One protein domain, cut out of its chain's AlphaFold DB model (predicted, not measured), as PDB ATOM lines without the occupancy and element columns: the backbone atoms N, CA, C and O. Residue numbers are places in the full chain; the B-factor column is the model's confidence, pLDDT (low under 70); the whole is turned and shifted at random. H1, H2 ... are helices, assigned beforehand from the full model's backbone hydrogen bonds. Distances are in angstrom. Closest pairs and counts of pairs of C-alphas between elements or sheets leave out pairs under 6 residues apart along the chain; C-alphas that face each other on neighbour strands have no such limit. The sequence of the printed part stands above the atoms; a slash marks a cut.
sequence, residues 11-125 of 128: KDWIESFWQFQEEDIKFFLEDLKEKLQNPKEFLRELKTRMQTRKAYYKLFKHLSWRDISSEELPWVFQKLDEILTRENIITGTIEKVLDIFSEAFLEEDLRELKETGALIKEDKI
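AT A GLANCE: This is residues 11 to 125 of the 128 residues of an uncharacterized protein of Caldimicrobium thiodismutans (UniProt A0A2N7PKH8). Four helices, H1, H3, H4 and H5, form an elongated up-and-down bundle, each running against the one before it in the chain, with H4 the longest. The short H2 sits at one end between H1 and H3, the loop of residues 61 to 72 lies at the other end, and the shorter H5 packs on H3 and on residues 91 to 102 of H4. The printed part has 115 residues with five named helices, H1 to H5, and no named strand; the class is all helix. It is only just loose, close to compact, with a radius of gyration of the C-alphas of 16.2 A, and spans 54 by 27 by 17 A.

IN THESE COORDINATES: H1, residues 11 to 29, begins at C-alpha 11 (96.393, 210.428, 294.210) and is 26.8 A long. H2 is residues 32 to 35. H3, residues 39 to 60, measures 31.6 A, and H4, residues 73 to 104, 46.3 A. H5, residues 111 to 123, is 19.4 A long and ends at C-alpha 123 (114.402, 213.432, 281.136).

HOW THE PARTS SIT: H1 touches H3, opposite ways at a shallow tilt of 18 degrees; their closest C-alphas, Phe 17 and Tyr 56, are 6.8 A apart. H4 touches H1 with residues 76 to 90 alone, closest at C-alphas Trp 18 and Ile 83, 6.6 A. H3 and H5 touch, closest at C-alphas Lys 47 and Thr 116, 5.2 A. H4 and H5 form a helical hairpin. H3 and H4 are near each other. In H1, H3, H4 and H5 every O i to N i+4 pair is within hydrogen-bond range; H2 is too short for one.

THE WHOLE: The C-alphas farthest apart, Glu 71 and Glu 108, are 54.4 A apart. The printed part has no cut. The link from H3 to H4 is long. pLDDT is under 70 at residues 106 to 114, 116 to 117 and 119 to 125.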
ATOM      1  N   LYS A  11      96.668 211.848 293.955       93.06
ATOM      2  CA  LYS A  11      96.393 210.428 294.210       93.06
ATOM      3  C   LYS A  11      96.093 209.679 292.913       93.06
ATOM      4  O   LYS A  11      96.724 208.659 292.660       93.06
ATOM      5  N   ASP A  12      95.238 210.244 292.059       93.50
ATOM      6  CA  ASP A  12      94.922 209.655 290.749       93.50
ATOM      7  C   ASP A  12      96.178 209.533 289.876       93.50
ATOM      8  O   ASP A  12      96.381 208.533 289.186       93.50
ATOM      9  N   TRP A  13      97.052 210.545 289.924       95.38
ATOM     10  CA  TRP A  13      98.333 210.519 289.227       95.38
ATOM     11  C   TRP A  13      99.276 209.450 289.785       95.38
ATOM     12  O   TRP A  13      99.867 208.717 288.997       95.38
ATOM     13  N   ILE A  14      99.396 209.330 291.115       96.12
ATOM     14  CA  ILE A  14     100.218 208.301 291.773       96.12
ATOM     15  C   ILE A  14      99.757 206.915 291.333       96.12
ATOM     16  O   ILE A  14     100.578 206.117 290.895       96.12
ATOM     17  N   GLU A  15      98.458 206.632 291.414       96.19
ATOM     18  CA  GLU A  15      97.902 205.325 291.057       96.19
ATOM     19  C   GLU A  15      98.089 205.016 289.567       96.19
ATOM     20  O   GLU A  15      98.552 203.931 289.208       96.19
ATOM     21  N   SER A  16      97.801 205.987 288.697       96.62
ATOM     22  CA  SER A  16      97.945 205.817 287.247       96.62
ATOM     23  C   SER A  16      99.403 205.608 286.841       96.62
ATOM     24  O   SER A  16      99.713 204.717 286.049       96.62
ATOM     25  N   PHE A  17     100.320 206.403 287.401       96.62
ATOM     26  CA  PHE A  17     101.732 206.289 287.064       96.62
ATOM     27  C   PHE A  17     102.354 205.022 287.650       96.62
ATOM     28  O   PHE A  17     103.138 204.359 286.978       96.62
ATOM     29  N   TRP A  18     101.938 204.620 288.852       97.31
ATOM     30  CA  TRP A  18     102.323 203.342 289.441       97.31
ATOM     31  C   TRP A  18     101.938 202.161 288.552       97.31
ATOM     32  O   TRP A  18     102.763 201.288 288.288       97.31
ATOM     33  N   GLN A  19     100.694 202.142 288.069       97.62
ATOM     34  CA  GLN A  19     100.213 201.093 287.176       97.62
ATOM     35  C   GLN A  19     101.002 201.072 285.859       97.62
ATOM     36  O   GLN A  19     101.381 200.006 285.379       97.62
ATOM     37  N   PHE A  20     101.323 202.243 285.310       97.06
ATOM     38  CA  PHE A  20     102.185 202.343 284.136       97.06
ATOM     39  C   PHE A  20     103.598 201.780 284.395       97.06
ATOM     40  O   PHE A  20     104.136 201.052 283.563       97.06
ATOM     41  N   GLN A  21     104.187 202.039 285.567       96.00
ATOM     42  CA  GLN A  21     105.476 201.450 285.951       96.00
ATOM     43  C   GLN A  21     105.411 199.925 286.108       96.00
ATOM     44  O   GLN A  21     106.364 199.240 285.744       96.00
ATOM     45  N   GLU A  22     104.309 199.375 286.628       95.75
ATOM     46  CA  GLU A  22     104.092 197.919 286.691       95.75
ATOM     47  C   GLU A  22     104.096 197.297 285.287       95.75
ATOM     48  O   GLU A  22     104.693 196.242 285.070       95.75
ATOM     49  N   GLU A  23     103.460 197.958 284.317       94.38
ATOM     50  CA  GLU A  23     103.450 197.523 282.918       94.38
ATOM     51  C   GLU A  23     104.832 197.614 282.267       94.38
ATOM     52  O   GLU A  23     105.188 196.741 281.476       94.38
ATOM     53  N   ASP A  24     105.628 198.632 282.598       93.19
ATOM     54  CA  ASP A  24     107.025 198.719 282.161       93.19
ATOM     55  C   ASP A  24     107.873 197.592 282.760       93.19
ATOM     56  O   ASP A  24     108.645 196.952 282.049       93.19
ATOM     57  N   ILE A  25     107.706 197.292 284.049       91.88
ATOM     58  CA  ILE A  25     108.420 196.186 284.699       91.88
ATOM     59  C   ILE A  25     108.076 194.854 284.018       91.88
ATOM     60  O   ILE A  25     108.985 194.092 283.690       91.88
ATOM     61  N   LYS A  26     106.793 194.590 283.741       91.00
ATOM     62  CA  LYS A  26     106.365 193.385 283.005       91.00
ATOM     63  C   LYS A  26     106.959 193.328 281.603       91.00
ATOM     64  O   LYS A  26     107.514 192.301 281.226       91.00
ATOM     65  N   PHE A  27     106.936 194.446 280.881       88.81
ATOM     66  CA  PHE A  27     107.531 194.553 279.550       88.81
ATOM     67  C   PHE A  27     109.016 194.148 279.536       88.81
ATOM     68  O   PHE A  27     109.456 193.442 278.627       88.81
ATOM     69  N   PHE A  28     109.794 194.532 280.555       87.12
ATOM     70  CA  PHE A  28     111.208 194.145 280.647       87.12
ATOM     71  C   PHE A  28     111.447 192.734 281.199       87.12
ATOM     72  O   PHE A  28     112.458 192.124 280.852       87.12
ATOM     73  N   LEU A  29     110.573 192.210 282.062       85.38
ATOM     74  CA  LEU A  29     110.777 190.903 282.700       85.38
ATOM     75  C   LEU A  29     110.222 189.732 281.889       85.38
ATOM     76  O   LEU A  29     110.863 188.685 281.816       85.38
ATOM     77  N   GLU A  30     109.036 189.892 281.311       79.62
ATOM     78  CA  GLU A  30     108.279 188.795 280.700       79.62
ATOM     79  C   GLU A  30     108.450 188.790 279.177       79.62
ATOM     80  O   GLU A  30     108.711 187.742 278.586       79.62
ATOM     81  N   ASP A  31     108.434 189.971 278.556       71.94
ATOM     82  CA  ASP A  31     108.340 190.091 277.098       71.94
ATOM     83  C   ASP A  31     109.679 190.374 276.407       71.94
ATOM     84  O   ASP A  31     109.782 190.281 275.182       71.94
ATOM     85  N   LEU A  32     110.736 190.705 277.160       74.25
ATOM     86  CA  LEU A  32     111.981 191.219 276.582       74.25
ATOM     87  C   LEU A  32     112.582 190.262 275.547       74.25
ATOM     88  O   LEU A  32     112.915 190.674 274.441       74.25
ATOM     89  N   LYS A  33     112.682 188.967 275.860       73.31
ATOM     90  CA  LYS A  33     113.288 187.981 274.950       73.31
ATOM     91  C   LYS A  33     112.503 187.821 273.645       73.31
ATOM     92  O   LYS A  33     113.112 187.619 272.595       73.31
ATOM     93  N   GLU A  34     111.178 187.882 273.710       76.19
ATOM     94  CA  GLU A  34     110.308 187.784 272.537       76.19
ATOM     95  C   GLU A  34     110.391 189.062 271.700       76.19
ATOM     96  O   GLU A  34     110.620 189.009 270.494       76.19
ATOM     97  N   LYS A  35     110.331 190.227 272.349       71.50
ATOM     98  CA  LYS A  35     110.392 191.527 271.675       71.50
ATOM     99  C   LYS A  35     111.755 191.808 271.039       71.50
ATOM    100  O   LYS A  35     111.816 192.446 269.992       71.50
ATOM    101  N   LEU A  36     112.842 191.274 271.604       73.50
ATOM    102  CA  LEU A  36     114.182 191.319 271.007       73.50
ATOM    103  C   LEU A  36     114.263 190.619 269.637       73.50
ATOM    104  O   LEU A  36     115.172 190.920 268.865       73.50
ATOM    105  N   GLN A  37     113.326 189.722 269.300       80.69
ATOM    106  CA  GLN A  37     113.258 189.116 267.963       80.69
ATOM    107  C   GLN A  37     112.827 190.119 266.885       80.69
ATOM    108  O   GLN A  37     113.132 189.917 265.711       80.69
ATOM    109  N   ASN A  38     112.166 191.216 267.277       84.38
ATOM    110  CA  ASN A  38     111.828 192.333 266.401       84.38
ATOM    111  C   ASN A  38     112.355 193.669 266.970       84.38
ATOM    112  O   ASN A  38     111.593 194.461 267.537       84.38
ATOM    113  N   PRO A  39     113.658 193.957 266.787       81.06
ATOM    114  CA  PRO A  39     114.329 195.122 267.365       81.06
ATOM    115  C   PRO A  39     113.650 196.465 267.064       81.06
ATOM    116  O   PRO A  39     113.548 197.319 267.942       81.06
ATOM    117  N   LYS A  40     113.144 196.656 265.837       82.38
ATOM    118  CA  LYS A  40     112.479 197.906 265.427       82.38
ATOM    119  C   LYS A  40     111.168 198.124 266.175       82.38
ATOM    120  O   LYS A  40     110.894 199.213 266.674       82.38
ATOM    121  N   GLU A  41     110.359 197.075 266.288       84.56
ATOM    122  CA  GLU A  41     109.102 197.145 267.030       84.56
ATOM    123  C   GLU A  41     109.341 197.390 268.520       84.56
ATOM    124  O   GLU A  41     108.674 198.246 269.102       84.56
ATOM    125  N   PHE A  42     110.340 196.720 269.103       86.75
ATOM    126  CA  PHE A  42     110.755 196.953 270.482       86.75
ATOM    127  C   PHE A  42     111.151 198.417 270.722       86.75
ATOM    128  O   PHE A  42     110.639 199.047 271.645       86.75
ATOM    129  N   LEU A  43     112.004 198.997 269.867       85.69
ATOM    130  CA  LEU A  43     112.412 200.401 270.000       85.69
ATOM    131  C   LEU A  43     111.243 201.373 269.826       85.69
ATOM    132  O   LEU A  43     111.164 202.378 270.532       85.69
ATOM    133  N   ARG A  44     110.303 201.081 268.922       85.88
ATOM    134  CA  ARG A  44     109.089 201.891 268.748       85.88
ATOM    135  C   ARG A  44     108.191 201.851 269.988       85.88
ATOM    136  O   ARG A  44     107.640 202.884 270.381       85.88
ATOM    137  N   GLU A  45     108.040 200.682 270.603       89.88
ATOM    138  CA  GLU A  45     107.285 200.530 271.848       89.88
ATOM    139  C   GLU A  45     107.977 201.278 272.995       89.88
ATOM    140  O   GLU A  45     107.344 202.077 273.688       89.88
ATOM    141  N   LEU A  46     109.298 201.126 273.114       89.56
ATOM    142  CA  LEU A  46     110.113 201.835 274.094       89.56
ATOM    143  C   LEU A  46     110.004 203.361 273.943       89.56
ATOM    144  O   LEU A  46     109.799 204.073 274.926       89.56
ATOM    145  N   LYS A  47     110.054 203.875 272.709       86.75
ATOM    146  CA  LYS A  47     109.836 205.297 272.408       86.75
ATOM    147  C   LYS A  47     108.467 205.779 272.887       86.75
ATOM    148  O   LYS A  47     108.374 206.839 273.503       86.75
ATOM    149  N   THR A  48     107.414 205.007 272.620       91.25
ATOM    150  CA  THR A  48     106.048 205.330 273.061       91.25
ATOM    151  C   THR A  48     105.971 205.396 274.585       91.25
ATOM    152  O   THR A  48     105.466 206.373 275.135       91.25
ATOM    153  N   ARG A  49     106.553 204.412 275.279       92.19
ATOM    154  CA  ARG A  49     106.613 204.376 276.748       92.19
ATOM    155  C   ARG A  49     107.354 205.591 277.318       92.19
ATOM    156  O   ARG A  49     106.853 206.232 278.240       92.19
ATOM    157  N   MET A  50     108.477 205.996 276.719       89.81
ATOM    158  CA  MET A  50     109.200 207.216 277.114       89.81
ATOM    159  C   MET A  50     108.377 208.495 276.912       89.81
ATOM    160  O   MET A  50     108.388 209.387 277.759       89.81
ATOM    161  N   GLN A  51     107.616 208.595 275.821       90.12
ATOM    162  CA  GLN A  51     106.728 209.738 275.592       90.12
ATOM    163  C   GLN A  51     105.604 209.809 276.634       90.12
ATOM    164  O   GLN A  51     105.317 210.893 277.148       90.12
ATOM    165  N   THR A  52     105.008 208.667 276.982       92.69
ATOM    166  CA  THR A  52     103.982 208.564 278.029       92.69
ATOM    167  C   THR A  52     104.537 208.957 279.398       92.69
ATOM    168  O   THR A  52     103.948 209.787 280.087       92.69
ATOM    169  N   ARG A  53     105.720 208.456 279.765       93.69
ATOM    170  CA  ARG A  53     106.448 208.855 280.982       93.69
ATOM    171  C   ARG A  53     106.667 210.368 281.062       93.69
ATOM    172  O   ARG A  53     106.318 210.999 282.059       93.69
ATOM    173  N   LYS A  54     107.137 210.988 279.976       90.50
ATOM    174  CA  LYS A  54     107.305 212.447 279.899       90.50
ATOM    175  C   LYS A  54     105.984 213.200 280.084       90.50
ATOM    176  O   LYS A  54     105.974 214.299 280.645       90.50
ATOM    177  N   ALA A  55     104.866 212.638 279.622       91.31
ATOM    178  CA  ALA A  55     103.542 213.202 279.868       91.31
ATOM    179  C   ALA A  55     103.167 213.133 281.358       91.31
ATOM    180  O   ALA A  55     102.728 214.149 281.898       91.31
ATOM    181  N   TYR A  56     103.431 212.014 282.044       93.88
ATOM    182  CA  TYR A  56     103.237 211.907 283.496       93.88
ATOM    183  C   TYR A  56     104.030 212.968 284.264       93.88
ATOM    184  O   TYR A  56     103.449 213.665 285.096       93.88
ATOM    185  N   TYR A  57     105.310 213.179 283.946       91.00
ATOM    186  CA  TYR A  57     106.111 214.217 284.610       91.00
ATOM    187  C   TYR A  57     105.569 215.628 284.380       91.00
ATOM    188  O   TYR A  57     105.592 216.465 285.282       91.00
ATOM    189  N   LYS A  58     105.084 215.919 283.168       90.12
ATOM    190  CA  LYS A  58     104.460 217.212 282.864       90.12
ATOM    191  C   LYS A  58     103.171 217.402 283.651       90.12
ATOM    192  O   LYS A  58     102.983 218.473 284.215       90.12
ATOM    193  N   LEU A  59     102.319 216.378 283.715       90.69
ATOM    194  CA  LEU A  59     101.078 216.427 284.485       90.69
ATOM    195  C   LEU A  59     101.362 216.695 285.962       90.69
ATOM    196  O   LEU A  59     100.767 217.613 286.516       90.69
ATOM    197  N   PHE A  60     102.329 215.988 286.555       90.62
ATOM    198  CA  PHE A  60     102.708 216.147 287.962       90.62
ATOM    199  C   PHE A  60     103.015 217.601 288.348       90.62
ATOM    200  O   PHE A  60     102.552 218.081 289.380       90.62
ATOM    201  N   LYS A  61     103.729 218.338 287.484       88.25
ATOM    202  CA  LYS A  61     104.089 219.754 287.705       88.25
ATOM    203  C   LYS A  61     102.884 220.690 287.825       88.25
ATOM    204  O   LYS A  61     103.034 221.805 288.319       88.25
ATOM    205  N   HIS A  62     101.717 220.265 287.351       88.56
ATOM    206  CA  HIS A  62     100.491 221.057 287.353       88.56
ATOM    207  C   HIS A  62      99.476 220.601 288.411       88.56
ATOM    208  O   HIS A  62      98.413 221.212 288.518       88.56
ATOM    209  N   LEU A  63      99.783 219.564 289.199       88.75
ATOM    210  CA  LEU A  63      98.862 219.051 290.210       88.75
ATOM    211  C   LEU A  63      98.840 219.933 291.462       88.75
ATOM    212  O   LEU A  63      99.865 220.419 291.946       88.75
ATOM    213  N   SER A  64      97.637 220.121 292.002       88.25
ATOM    214  CA  SER A  64      97.409 220.855 293.245       88.25
ATOM    215  C   SER A  64      97.740 219.986 294.456       88.25
ATOM    216  O   SER A  64      97.193 218.900 294.627       88.25
ATOM    217  N   TRP A  65      98.583 220.514 295.341       88.25
ATOM    218  CA  TRP A  65      98.868 219.930 296.657       88.25
ATOM    219  C   TRP A  65      97.868 220.350 297.736       88.25
ATOM    220  O   TRP A  65      97.890 219.811 298.838       88.25
ATOM    221  N   ARG A  66      97.005 221.330 297.442       84.56
ATOM    222  CA  ARG A  66      96.088 221.917 298.432       84.56
ATOM    223  C   ARG A  66      94.962 220.971 298.834       84.56
ATOM    224  O   ARG A  66      94.366 221.165 299.886       84.56
ATOM    225  N   ASP A  67      94.701 219.972 298.001       81.81
ATOM    226  CA  ASP A  67      93.601 219.026 298.164       81.81
ATOM    227  C   ASP A  67      94.027 217.753 298.921       81.81
ATOM    228  O   ASP A  67      93.218 216.846 299.097       81.81
ATOM    229  N   ILE A  68      95.286 217.679 299.380       88.06
ATOM    230  CA  ILE A  68      95.798 216.570 300.196       88.06
ATOM    231  C   ILE A  68      95.642 216.920 301.675       88.06
ATOM    232  O   ILE A  68      96.181 217.921 302.152       88.06
ATOM    233  N   SER A  69      94.934 216.073 302.419       91.00
ATOM    234  CA  SER A  69      94.810 216.232 303.866       91.00
ATOM    235  C   SER A  69      96.102 215.851 304.600       91.00
ATOM    236  O   SER A  69      96.907 215.047 304.126       91.00
ATOM    237  N   SER A  70      96.294 216.381 305.810       91.88
ATOM    238  CA  SER A  70      97.470 216.073 306.636       91.88
ATOM    239  C   SER A  70      97.624 214.582 306.960       91.88
ATOM    240  O   SER A  70      98.741 214.118 307.166       91.88
ATOM    241  N   GLU A  71      96.516 213.837 307.001       94.50
ATOM    242  CA  GLU A  71      96.497 212.389 307.240       94.50
ATOM    243  C   GLU A  71      96.974 211.592 306.015       94.50
ATOM    244  O   GLU A  71      97.545 210.514 306.161       94.50
ATOM    245  N   GLU A  72      96.791 212.136 304.810       93.00
ATOM    246  CA  GLU A  72      97.192 211.505 303.549       93.00
ATOM    247  C   GLU A  72      98.639 211.828 303.156       93.00
ATOM    248  O   GLU A  72      99.260 211.054 302.424       93.00
ATOM    249  N   LEU A  73      99.198 212.939 303.650       93.69
ATOM    250  CA  LEU A  73     100.566 213.370 303.334       93.69
ATOM    251  C   LEU A  73     101.623 212.268 303.532       93.69
ATOM    252  O   LEU A  73     102.434 212.091 302.621       93.69
ATOM    253  N   PRO A  74     101.642 211.497 304.643       96.31
ATOM    254  CA  PRO A  74     102.623 210.427 304.816       96.31
ATOM    255  C   PRO A  74     102.559 209.371 303.706       96.31
ATOM    256  O   PRO A  74     103.597 208.974 303.179       96.31
ATOM    257  N   TRP A  75     101.351 208.958 303.311       96.25
ATOM    258  CA  TRP A  75     101.157 207.991 302.229       96.25
ATOM    259  C   TRP A  75     101.592 208.568 300.879       96.25
ATOM    260  O   TRP A  75     102.293 207.894 300.126       96.25
ATOM    261  N   VAL A  76     101.240 209.828 300.593       95.44
ATOM    262  CA  VAL A  76     101.644 210.513 299.354       95.44
ATOM    263  C   VAL A  76     103.166 210.578 299.252       95.44
ATOM    264  O   VAL A  76     103.722 210.196 298.225       95.44
ATOM    265  N   PHE A  77     103.857 211.012 300.309       94.94
ATOM    266  CA  PHE A  77     105.318 211.100 300.295       94.94
ATOM    267  C   PHE A  77     105.980 209.737 300.120       94.94
ATOM    268  O   PHE A  77     106.878 209.611 299.290       94.94
ATOM    269  N   GLN A  78     105.506 208.715 300.839       97.38
ATOM    270  CA  GLN A  78     106.001 207.352 300.666       97.38
ATOM    271  C   GLN A  78     105.834 206.885 299.215       97.38
ATOM    272  O   GLN A  78     106.767 206.355 298.620       97.38
ATOM    273  N   LYS A  79     104.658 207.103 298.617       97.06
ATOM    274  CA  LYS A  79     104.397 206.663 297.245       97.06
ATOM    275  C   LYS A  79     105.223 207.392 296.203       97.06
ATOM    276  O   LYS A  79     105.654 206.763 295.242       97.06
ATOM    277  N   LEU A  80     105.487 208.678 296.393       95.25
ATOM    278  CA  LEU A  80     106.372 209.424 295.501       95.25
ATOM    279  C   LEU A  80     107.821 208.929 295.575       95.25
ATOM    280  O   LEU A  80     108.470 208.826 294.536       95.25
ATOM    281  N   ASP A  81     108.304 208.570 296.765       95.50
ATOM    282  CA  ASP A  81     109.641 207.988 296.942       95.50
ATOM    283  C   ASP A  81     109.757 206.598 296.288       95.50
ATOM    284  O   ASP A  81     110.713 206.304 295.562       95.50
ATOM    285  N   GLU A  82     108.731 205.757 296.453       96.75
ATOM    286  CA  GLU A  82     108.653 204.457 295.780       96.75
ATOM    287  C   GLU A  82     108.604 204.612 294.246       96.75
ATOM    288  O   GLU A  82     109.315 203.897 293.534       96.75
ATOM    289  N   ILE A  83     107.816 205.565 293.730       96.00
ATOM    290  CA  ILE A  83     107.753 205.893 292.296       96.00
ATOM    291  C   ILE A  83     109.129 206.319 291.785       96.00
ATOM    292  O   ILE A  83     109.570 205.812 290.755       96.00
ATOM    293  N   LEU A  84     109.826 207.210 292.496       93.06
ATOM    294  CA  LEU A  84     111.158 207.676 292.105       93.06
ATOM    295  C   LEU A  84     112.167 206.522 292.071       93.06
ATOM    296  O   LEU A  84     112.953 206.395 291.132       93.06
ATOM    297  N   THR A  85     112.114 205.644 293.070       93.81
ATOM    298  CA  THR A  85     112.957 204.445 293.124       93.81
ATOM    299  C   THR A  85     112.707 203.536 291.919       93.81
ATOM    300  O   THR A  85     113.657 203.100 291.264       93.81
ATOM    301  N   ARG A  86     111.436 203.285 291.581       94.44
ATOM    302  CA  ARG A  86     111.047 202.509 290.393       94.44
ATOM    303  C   ARG A  86     111.515 203.174 289.099       94.44
ATOM    304  O   ARG A  86     112.089 202.490 288.255       94.44
ATOM    305  N   GLU A  87     111.358 204.490 288.966       94.25
ATOM    306  CA  GLU A  87     111.808 205.232 287.782       94.25
ATOM    307  C   GLU A  87     113.315 205.125 287.568       94.25
ATOM    308  O   GLU A  87     113.754 204.938 286.432       94.25
ATOM    309  N   ASN A  88     114.110 205.176 288.638       90.75
ATOM    310  CA  ASN A  88     115.559 205.003 288.546       90.75
ATOM    311  C   ASN A  88     115.933 203.609 288.022       90.75
ATOM    312  O   ASN A  88     116.809 203.479 287.164       90.75
ATOM    313  N   ILE A  89     115.251 202.562 288.499       92.75
ATOM    314  CA  ILE A  89     115.475 201.180 288.050       92.75
ATOM    315  C   ILE A  89     115.059 201.008 286.585       92.75
ATOM    316  O   ILE A  89     115.816 200.439 285.793       92.75
ATOM    317  N   ILE A  90     113.875 201.506 286.213       92.69
ATOM    318  CA  ILE A  90     113.361 201.421 284.843       92.69
ATOM    319  C   ILE A  90     114.298 202.172 283.897       92.69
ATOM    320  O   ILE A  90     114.758 201.597 282.914       92.69
ATOM    321  N   THR A  91     114.670 203.408 284.228       90.88
ATOM    322  CA  THR A  91     115.587 204.221 283.417       90.88
ATOM    323  C   THR A  91     116.929 203.520 283.227       90.88
ATOM    324  O   THR A  91     117.381 203.372 282.095       90.88
ATOM    325  N   GLY A  92     117.530 203.000 284.302       90.12
ATOM    326  CA  GLY A  92     118.791 202.263 284.200       90.12
ATOM    327  C   GLY A  92     118.678 200.964 283.392       90.12
ATOM    328  O   GLY A  92     119.641 200.546 282.752       90.12
ATOM    329  N   THR A  93     117.507 200.322 283.387       91.00
ATOM    330  CA  THR A  93     117.242 199.148 282.539       91.00
ATOM    331  C   THR A  93     117.153 199.549 281.071       91.00
ATOM    332  O   THR A  93     117.784 198.922 280.225       91.00
ATOM    333  N   ILE A  94     116.429 200.629 280.776       89.88
ATOM    334  CA  ILE A  94     116.291 201.173 279.425       89.88
ATOM    335  C   ILE A  94     117.653 201.567 278.851       89.88
ATOM    336  O   ILE A  94     117.958 201.192 277.721       89.88
ATOM    337  N   GLU A  95     118.473 202.287 279.619       88.62
ATOM    338  CA  GLU A  95     119.819 202.695 279.198       88.62
ATOM    339  C   GLU A  95     120.665 201.482 278.799       88.62
ATOM    340  O   GLU A  95     121.166 201.430 277.681       88.62
ATOM    341  N   LYS A  96     120.716 200.449 279.649       89.31
ATOM    342  CA  LYS A  96     121.447 199.209 279.348       89.31
ATOM    343  C   LYS A  96     120.932 198.505 278.098       89.31
ATOM    344  O   LYS A  96     121.722 197.968 277.329       89.31
ATOM    345  N   VAL A  97     119.614 198.467 277.901       86.00
ATOM    346  CA  VAL A  97     119.038 197.851 276.702       86.00
ATOM    347  C   VAL A  97     119.429 198.643 275.457       86.00
ATOM    348  O   VAL A  97     119.831 198.044 274.463       86.00
ATOM    349  N   LEU A  98     119.362 199.973 275.496       84.62
ATOM    350  CA  LEU A  98     119.786 200.800 274.369       84.62
ATOM    351  C   LEU A  98     121.279 200.653 274.070       84.62
ATOM    352  O   LEU A  98     121.637 200.580 272.896       84.62
ATOM    353  N   ASP A  99     122.122 200.549 275.097       85.44
ATOM    354  CA  ASP A  99     123.555 200.292 274.936       85.44
ATOM    355  C   ASP A  99     123.783 198.959 274.201       85.44
ATOM    356  O   ASP A  99     124.461 198.934 273.174       85.44
ATOM    357  N   ILE A 100     123.114 197.877 274.626       84.00
ATOM    358  CA  ILE A 100     123.175 196.567 273.948       84.00
ATOM    359  C   ILE A 100     122.753 196.679 272.479       84.00
ATOM    360  O   ILE A 100     123.412 196.127 271.599       84.00
ATOM    361  N   PHE A 101     121.664 197.393 272.186       80.81
ATOM    362  CA  PHE A 101     121.219 197.570 270.803       80.81
ATOM    363  C   PHE A 101     122.209 198.392 269.976       80.81
ATOM    364  O   PHE A 101     122.392 198.104 268.797       80.81
ATOM    365  N   SER A 102     122.850 199.395 270.574       80.62
ATOM    366  CA  SER A 102     123.859 200.204 269.890       80.62
ATOM    367  C   SER A 102     125.115 199.404 269.525       80.62
ATOM    368  O   SER A 102     125.751 199.699 268.517       80.62
ATOM    369  N   GLU A 103     125.444 198.370 270.305       80.62
ATOM    370  CA  GLU A 103     126.545 197.445 270.017       80.62
ATOM    371  C   GLU A 103     126.147 196.344 269.020       80.62
ATOM    372  O   GLU A 103     126.966 195.908 268.212       80.62
ATOM    373  N   ALA A 104     124.895 195.880 269.077       75.94
ATOM    374  CA  ALA A 104     124.418 194.729 268.309       75.94
ATOM    375  C   ALA A 104     123.911 195.066 266.894       75.94
ATOM    376  O   ALA A 104     123.832 194.171 266.051       75.94
ATOM    377  N   PHE A 105     123.557 196.324 266.619       70.81
ATOM    378  CA  PHE A 105     122.941 196.746 265.356       70.81
ATOM    379  C   PHE A 105     123.637 197.985 264.773       70.81
ATOM    380  O   PHE A 105     124.108 198.852 265.504       70.81
ATOM    381  N   LEU A 106     123.683 198.094 263.441       59.66
ATOM    382  CA  LEU A 106     124.269 199.254 262.759       59.66
ATOM    383  C   LEU A 106     123.386 200.502 262.959       59.66
ATOM    384  O   LEU A 106     122.160 200.415 262.907       59.66
ATOM    385  N   GLU A 107     123.993 201.685 263.135       58.91
ATOM    386  CA  GLU A 107     123.252 202.946 263.362       58.91
ATOM    387  C   GLU A 107     122.225 203.264 262.259       58.91
ATOM    388  O   GLU A 107     121.203 203.904 262.520       58.91
ATOM    389  N   GLU A 108     122.499 202.827 261.028       57.12
ATOM    390  CA  GLU A 108     121.632 203.009 259.860       57.12
ATOM    391  C   GLU A 108     120.336 202.188 259.961       57.12
ATOM    392  O   GLU A 108     119.294 202.607 259.450       57.12
ATOM    393  N   ASP A 109     120.365 201.068 260.688       58.84
ATOM    394  CA  ASP A 109     119.218 200.178 260.866       58.84
ATOM    395  C   ASP A 109     118.245 200.665 261.948       58.84
ATOM    396  O   ASP A 109     117.093 200.219 261.968       58.84
ATOM    397  N   LEU A 110     118.667 201.597 262.817       62.56
ATOM    398  CA  LEU A 110     117.927 201.988 264.021       62.56
ATOM    399  C   LEU A 110     117.893 203.509 264.256       62.56
ATOM    400  O   LEU A 110     118.238 204.002 265.332       62.56
ATOM    401  N   ARG A 111     117.381 204.285 263.294       69.19
ATOM    402  CA  ARG A 111     117.033 205.712 263.506       69.19
ATOM    403  C   ARG A 111     116.221 205.938 264.798       69.19
ATOM    404  O   ARG A 111     116.412 206.937 265.491       69.19
ATOM    405  N   GLU A 112     115.351 204.993 265.140       66.75
ATOM    406  CA  GLU A 112     114.523 204.994 266.352       66.75
ATOM    407  C   GLU A 112     115.350 204.945 267.650       66.75
ATOM    408  O   GLU A 112     114.921 205.501 268.662       66.75
ATOM    409  N   LEU A 113     116.557 204.366 267.624       67.62
ATOM    410  CA  LEU A 113     117.471 204.308 268.770       67.62
ATOM    411  C   LEU A 113     118.003 205.700 269.131       67.62
ATOM    412  O   LEU A 113     117.986 206.080 270.301       67.62
ATOM    413  N   LYS A 114     118.393 206.503 268.129       68.75
ATOM    414  CA  LYS A 114     118.833 207.896 268.343       68.75
ATOM    415  C   LYS A 114     117.707 208.760 268.909       68.75
ATOM    416  O   LYS A 114     117.930 209.527 269.845       68.75
ATOM    417  N   GLU A 115     116.494 208.611 268.378       70.44
ATOM    418  CA  GLU A 115     115.320 209.350 268.855       70.44
ATOM    419  C   GLU A 115     114.927 208.945 270.289       70.44
ATOM    420  O   GLU A 115     114.605 209.809 271.102       70.44
ATOM    421  N   THR A 116     115.008 207.656 270.629       67.31
ATOM    422  CA  THR A 116     114.699 207.151 271.980       67.31
ATOM    423  C   THR A 116     115.760 207.566 272.999       67.31
ATOM    424  O   THR A 116     115.425 208.066 274.072       67.31
ATOM    425  N   GLY A 117     117.043 207.440 272.649       67.38
ATOM    426  CA  GLY A 117     118.153 207.864 273.504       67.38
ATOM    427  C   GLY A 117     118.136 209.367 273.807       67.38
ATOM    428  O   GLY A 117     118.464 209.776 274.922       67.38
ATOM    429  N   ALA A 118     117.713 210.202 272.851       72.75
ATOM    430  CA  ALA A 118     117.550 211.639 273.071       72.75
ATOM    431  C   ALA A 118     116.468 211.952 274.120       72.75
ATOM    432  O   ALA A 118     116.694 212.792 274.989       72.75
ATOM    433  N   LEU A 119     115.335 211.237 274.099       65.31
ATOM    434  CA  LEU A 119     114.250 211.429 275.072       65.31
ATOM    435  C   LEU A 119     114.702 211.144 276.512       65.31
ATOM    436  O   LEU A 119     114.371 211.904 277.415       65.31
ATOM    437  N   ILE A 120     115.517 210.106 276.718       63.56
ATOM    438  CA  ILE A 120     116.041 209.745 278.046       63.56
ATOM    439  C   ILE A 120     117.016 210.807 278.569       63.56
ATOM    440  O   ILE A 120     116.997 211.158 279.748       63.56
ATOM    441  N   LYS A 121     117.866 211.359 277.692       62.75
ATOM    442  CA  LYS A 121     118.809 212.425 278.065       62.75
ATOM    443  C   LYS A 121     118.099 213.730 278.428       62.75
ATOM    444  O   LYS A 121     118.572 214.436 279.313       62.75
ATOM    445  N   GLU A 122     116.976 214.040 277.781       59.41
ATOM    446  CA  GLU A 122     116.127 215.178 278.156       59.41
ATOM    447  C   GLU A 122     115.442 214.973 279.517       59.41
ATOM    448  O   GLU A 122     115.312 215.932 280.279       59.41
ATOM    449  N   ASP A 123     115.048 213.741 279.854       52.41
ATOM    450  CA  ASP A 123     114.402 213.432 281.136       52.41
ATOM    451  C   ASP A 123     115.357 213.589 282.336       52.41
ATOM    452  O   ASP A 123     114.914 214.011 283.405       52.41
ATOM    453  N   LYS A 124     116.678 213.401 282.162       49.25
ATOM    454  CA  LYS A 124     117.686 213.680 283.216       49.25
ATOM    455  C   LYS A 124     117.681 215.131 283.718       49.25
ATOM    456  O   LYS A 124     118.147 215.385 284.822       49.25
ATOM    457  N   ILE A 125     117.140 216.080 282.948       40.56
ATOM    458  CA  ILE A 125     117.047 217.499 283.336       40.56
ATOM    459  C   ILE A 125     115.882 217.742 284.313       40.56
ATOM    460  O   ILE A 125     115.855 218.751 285.004       40.56
TER     461      ILE A 125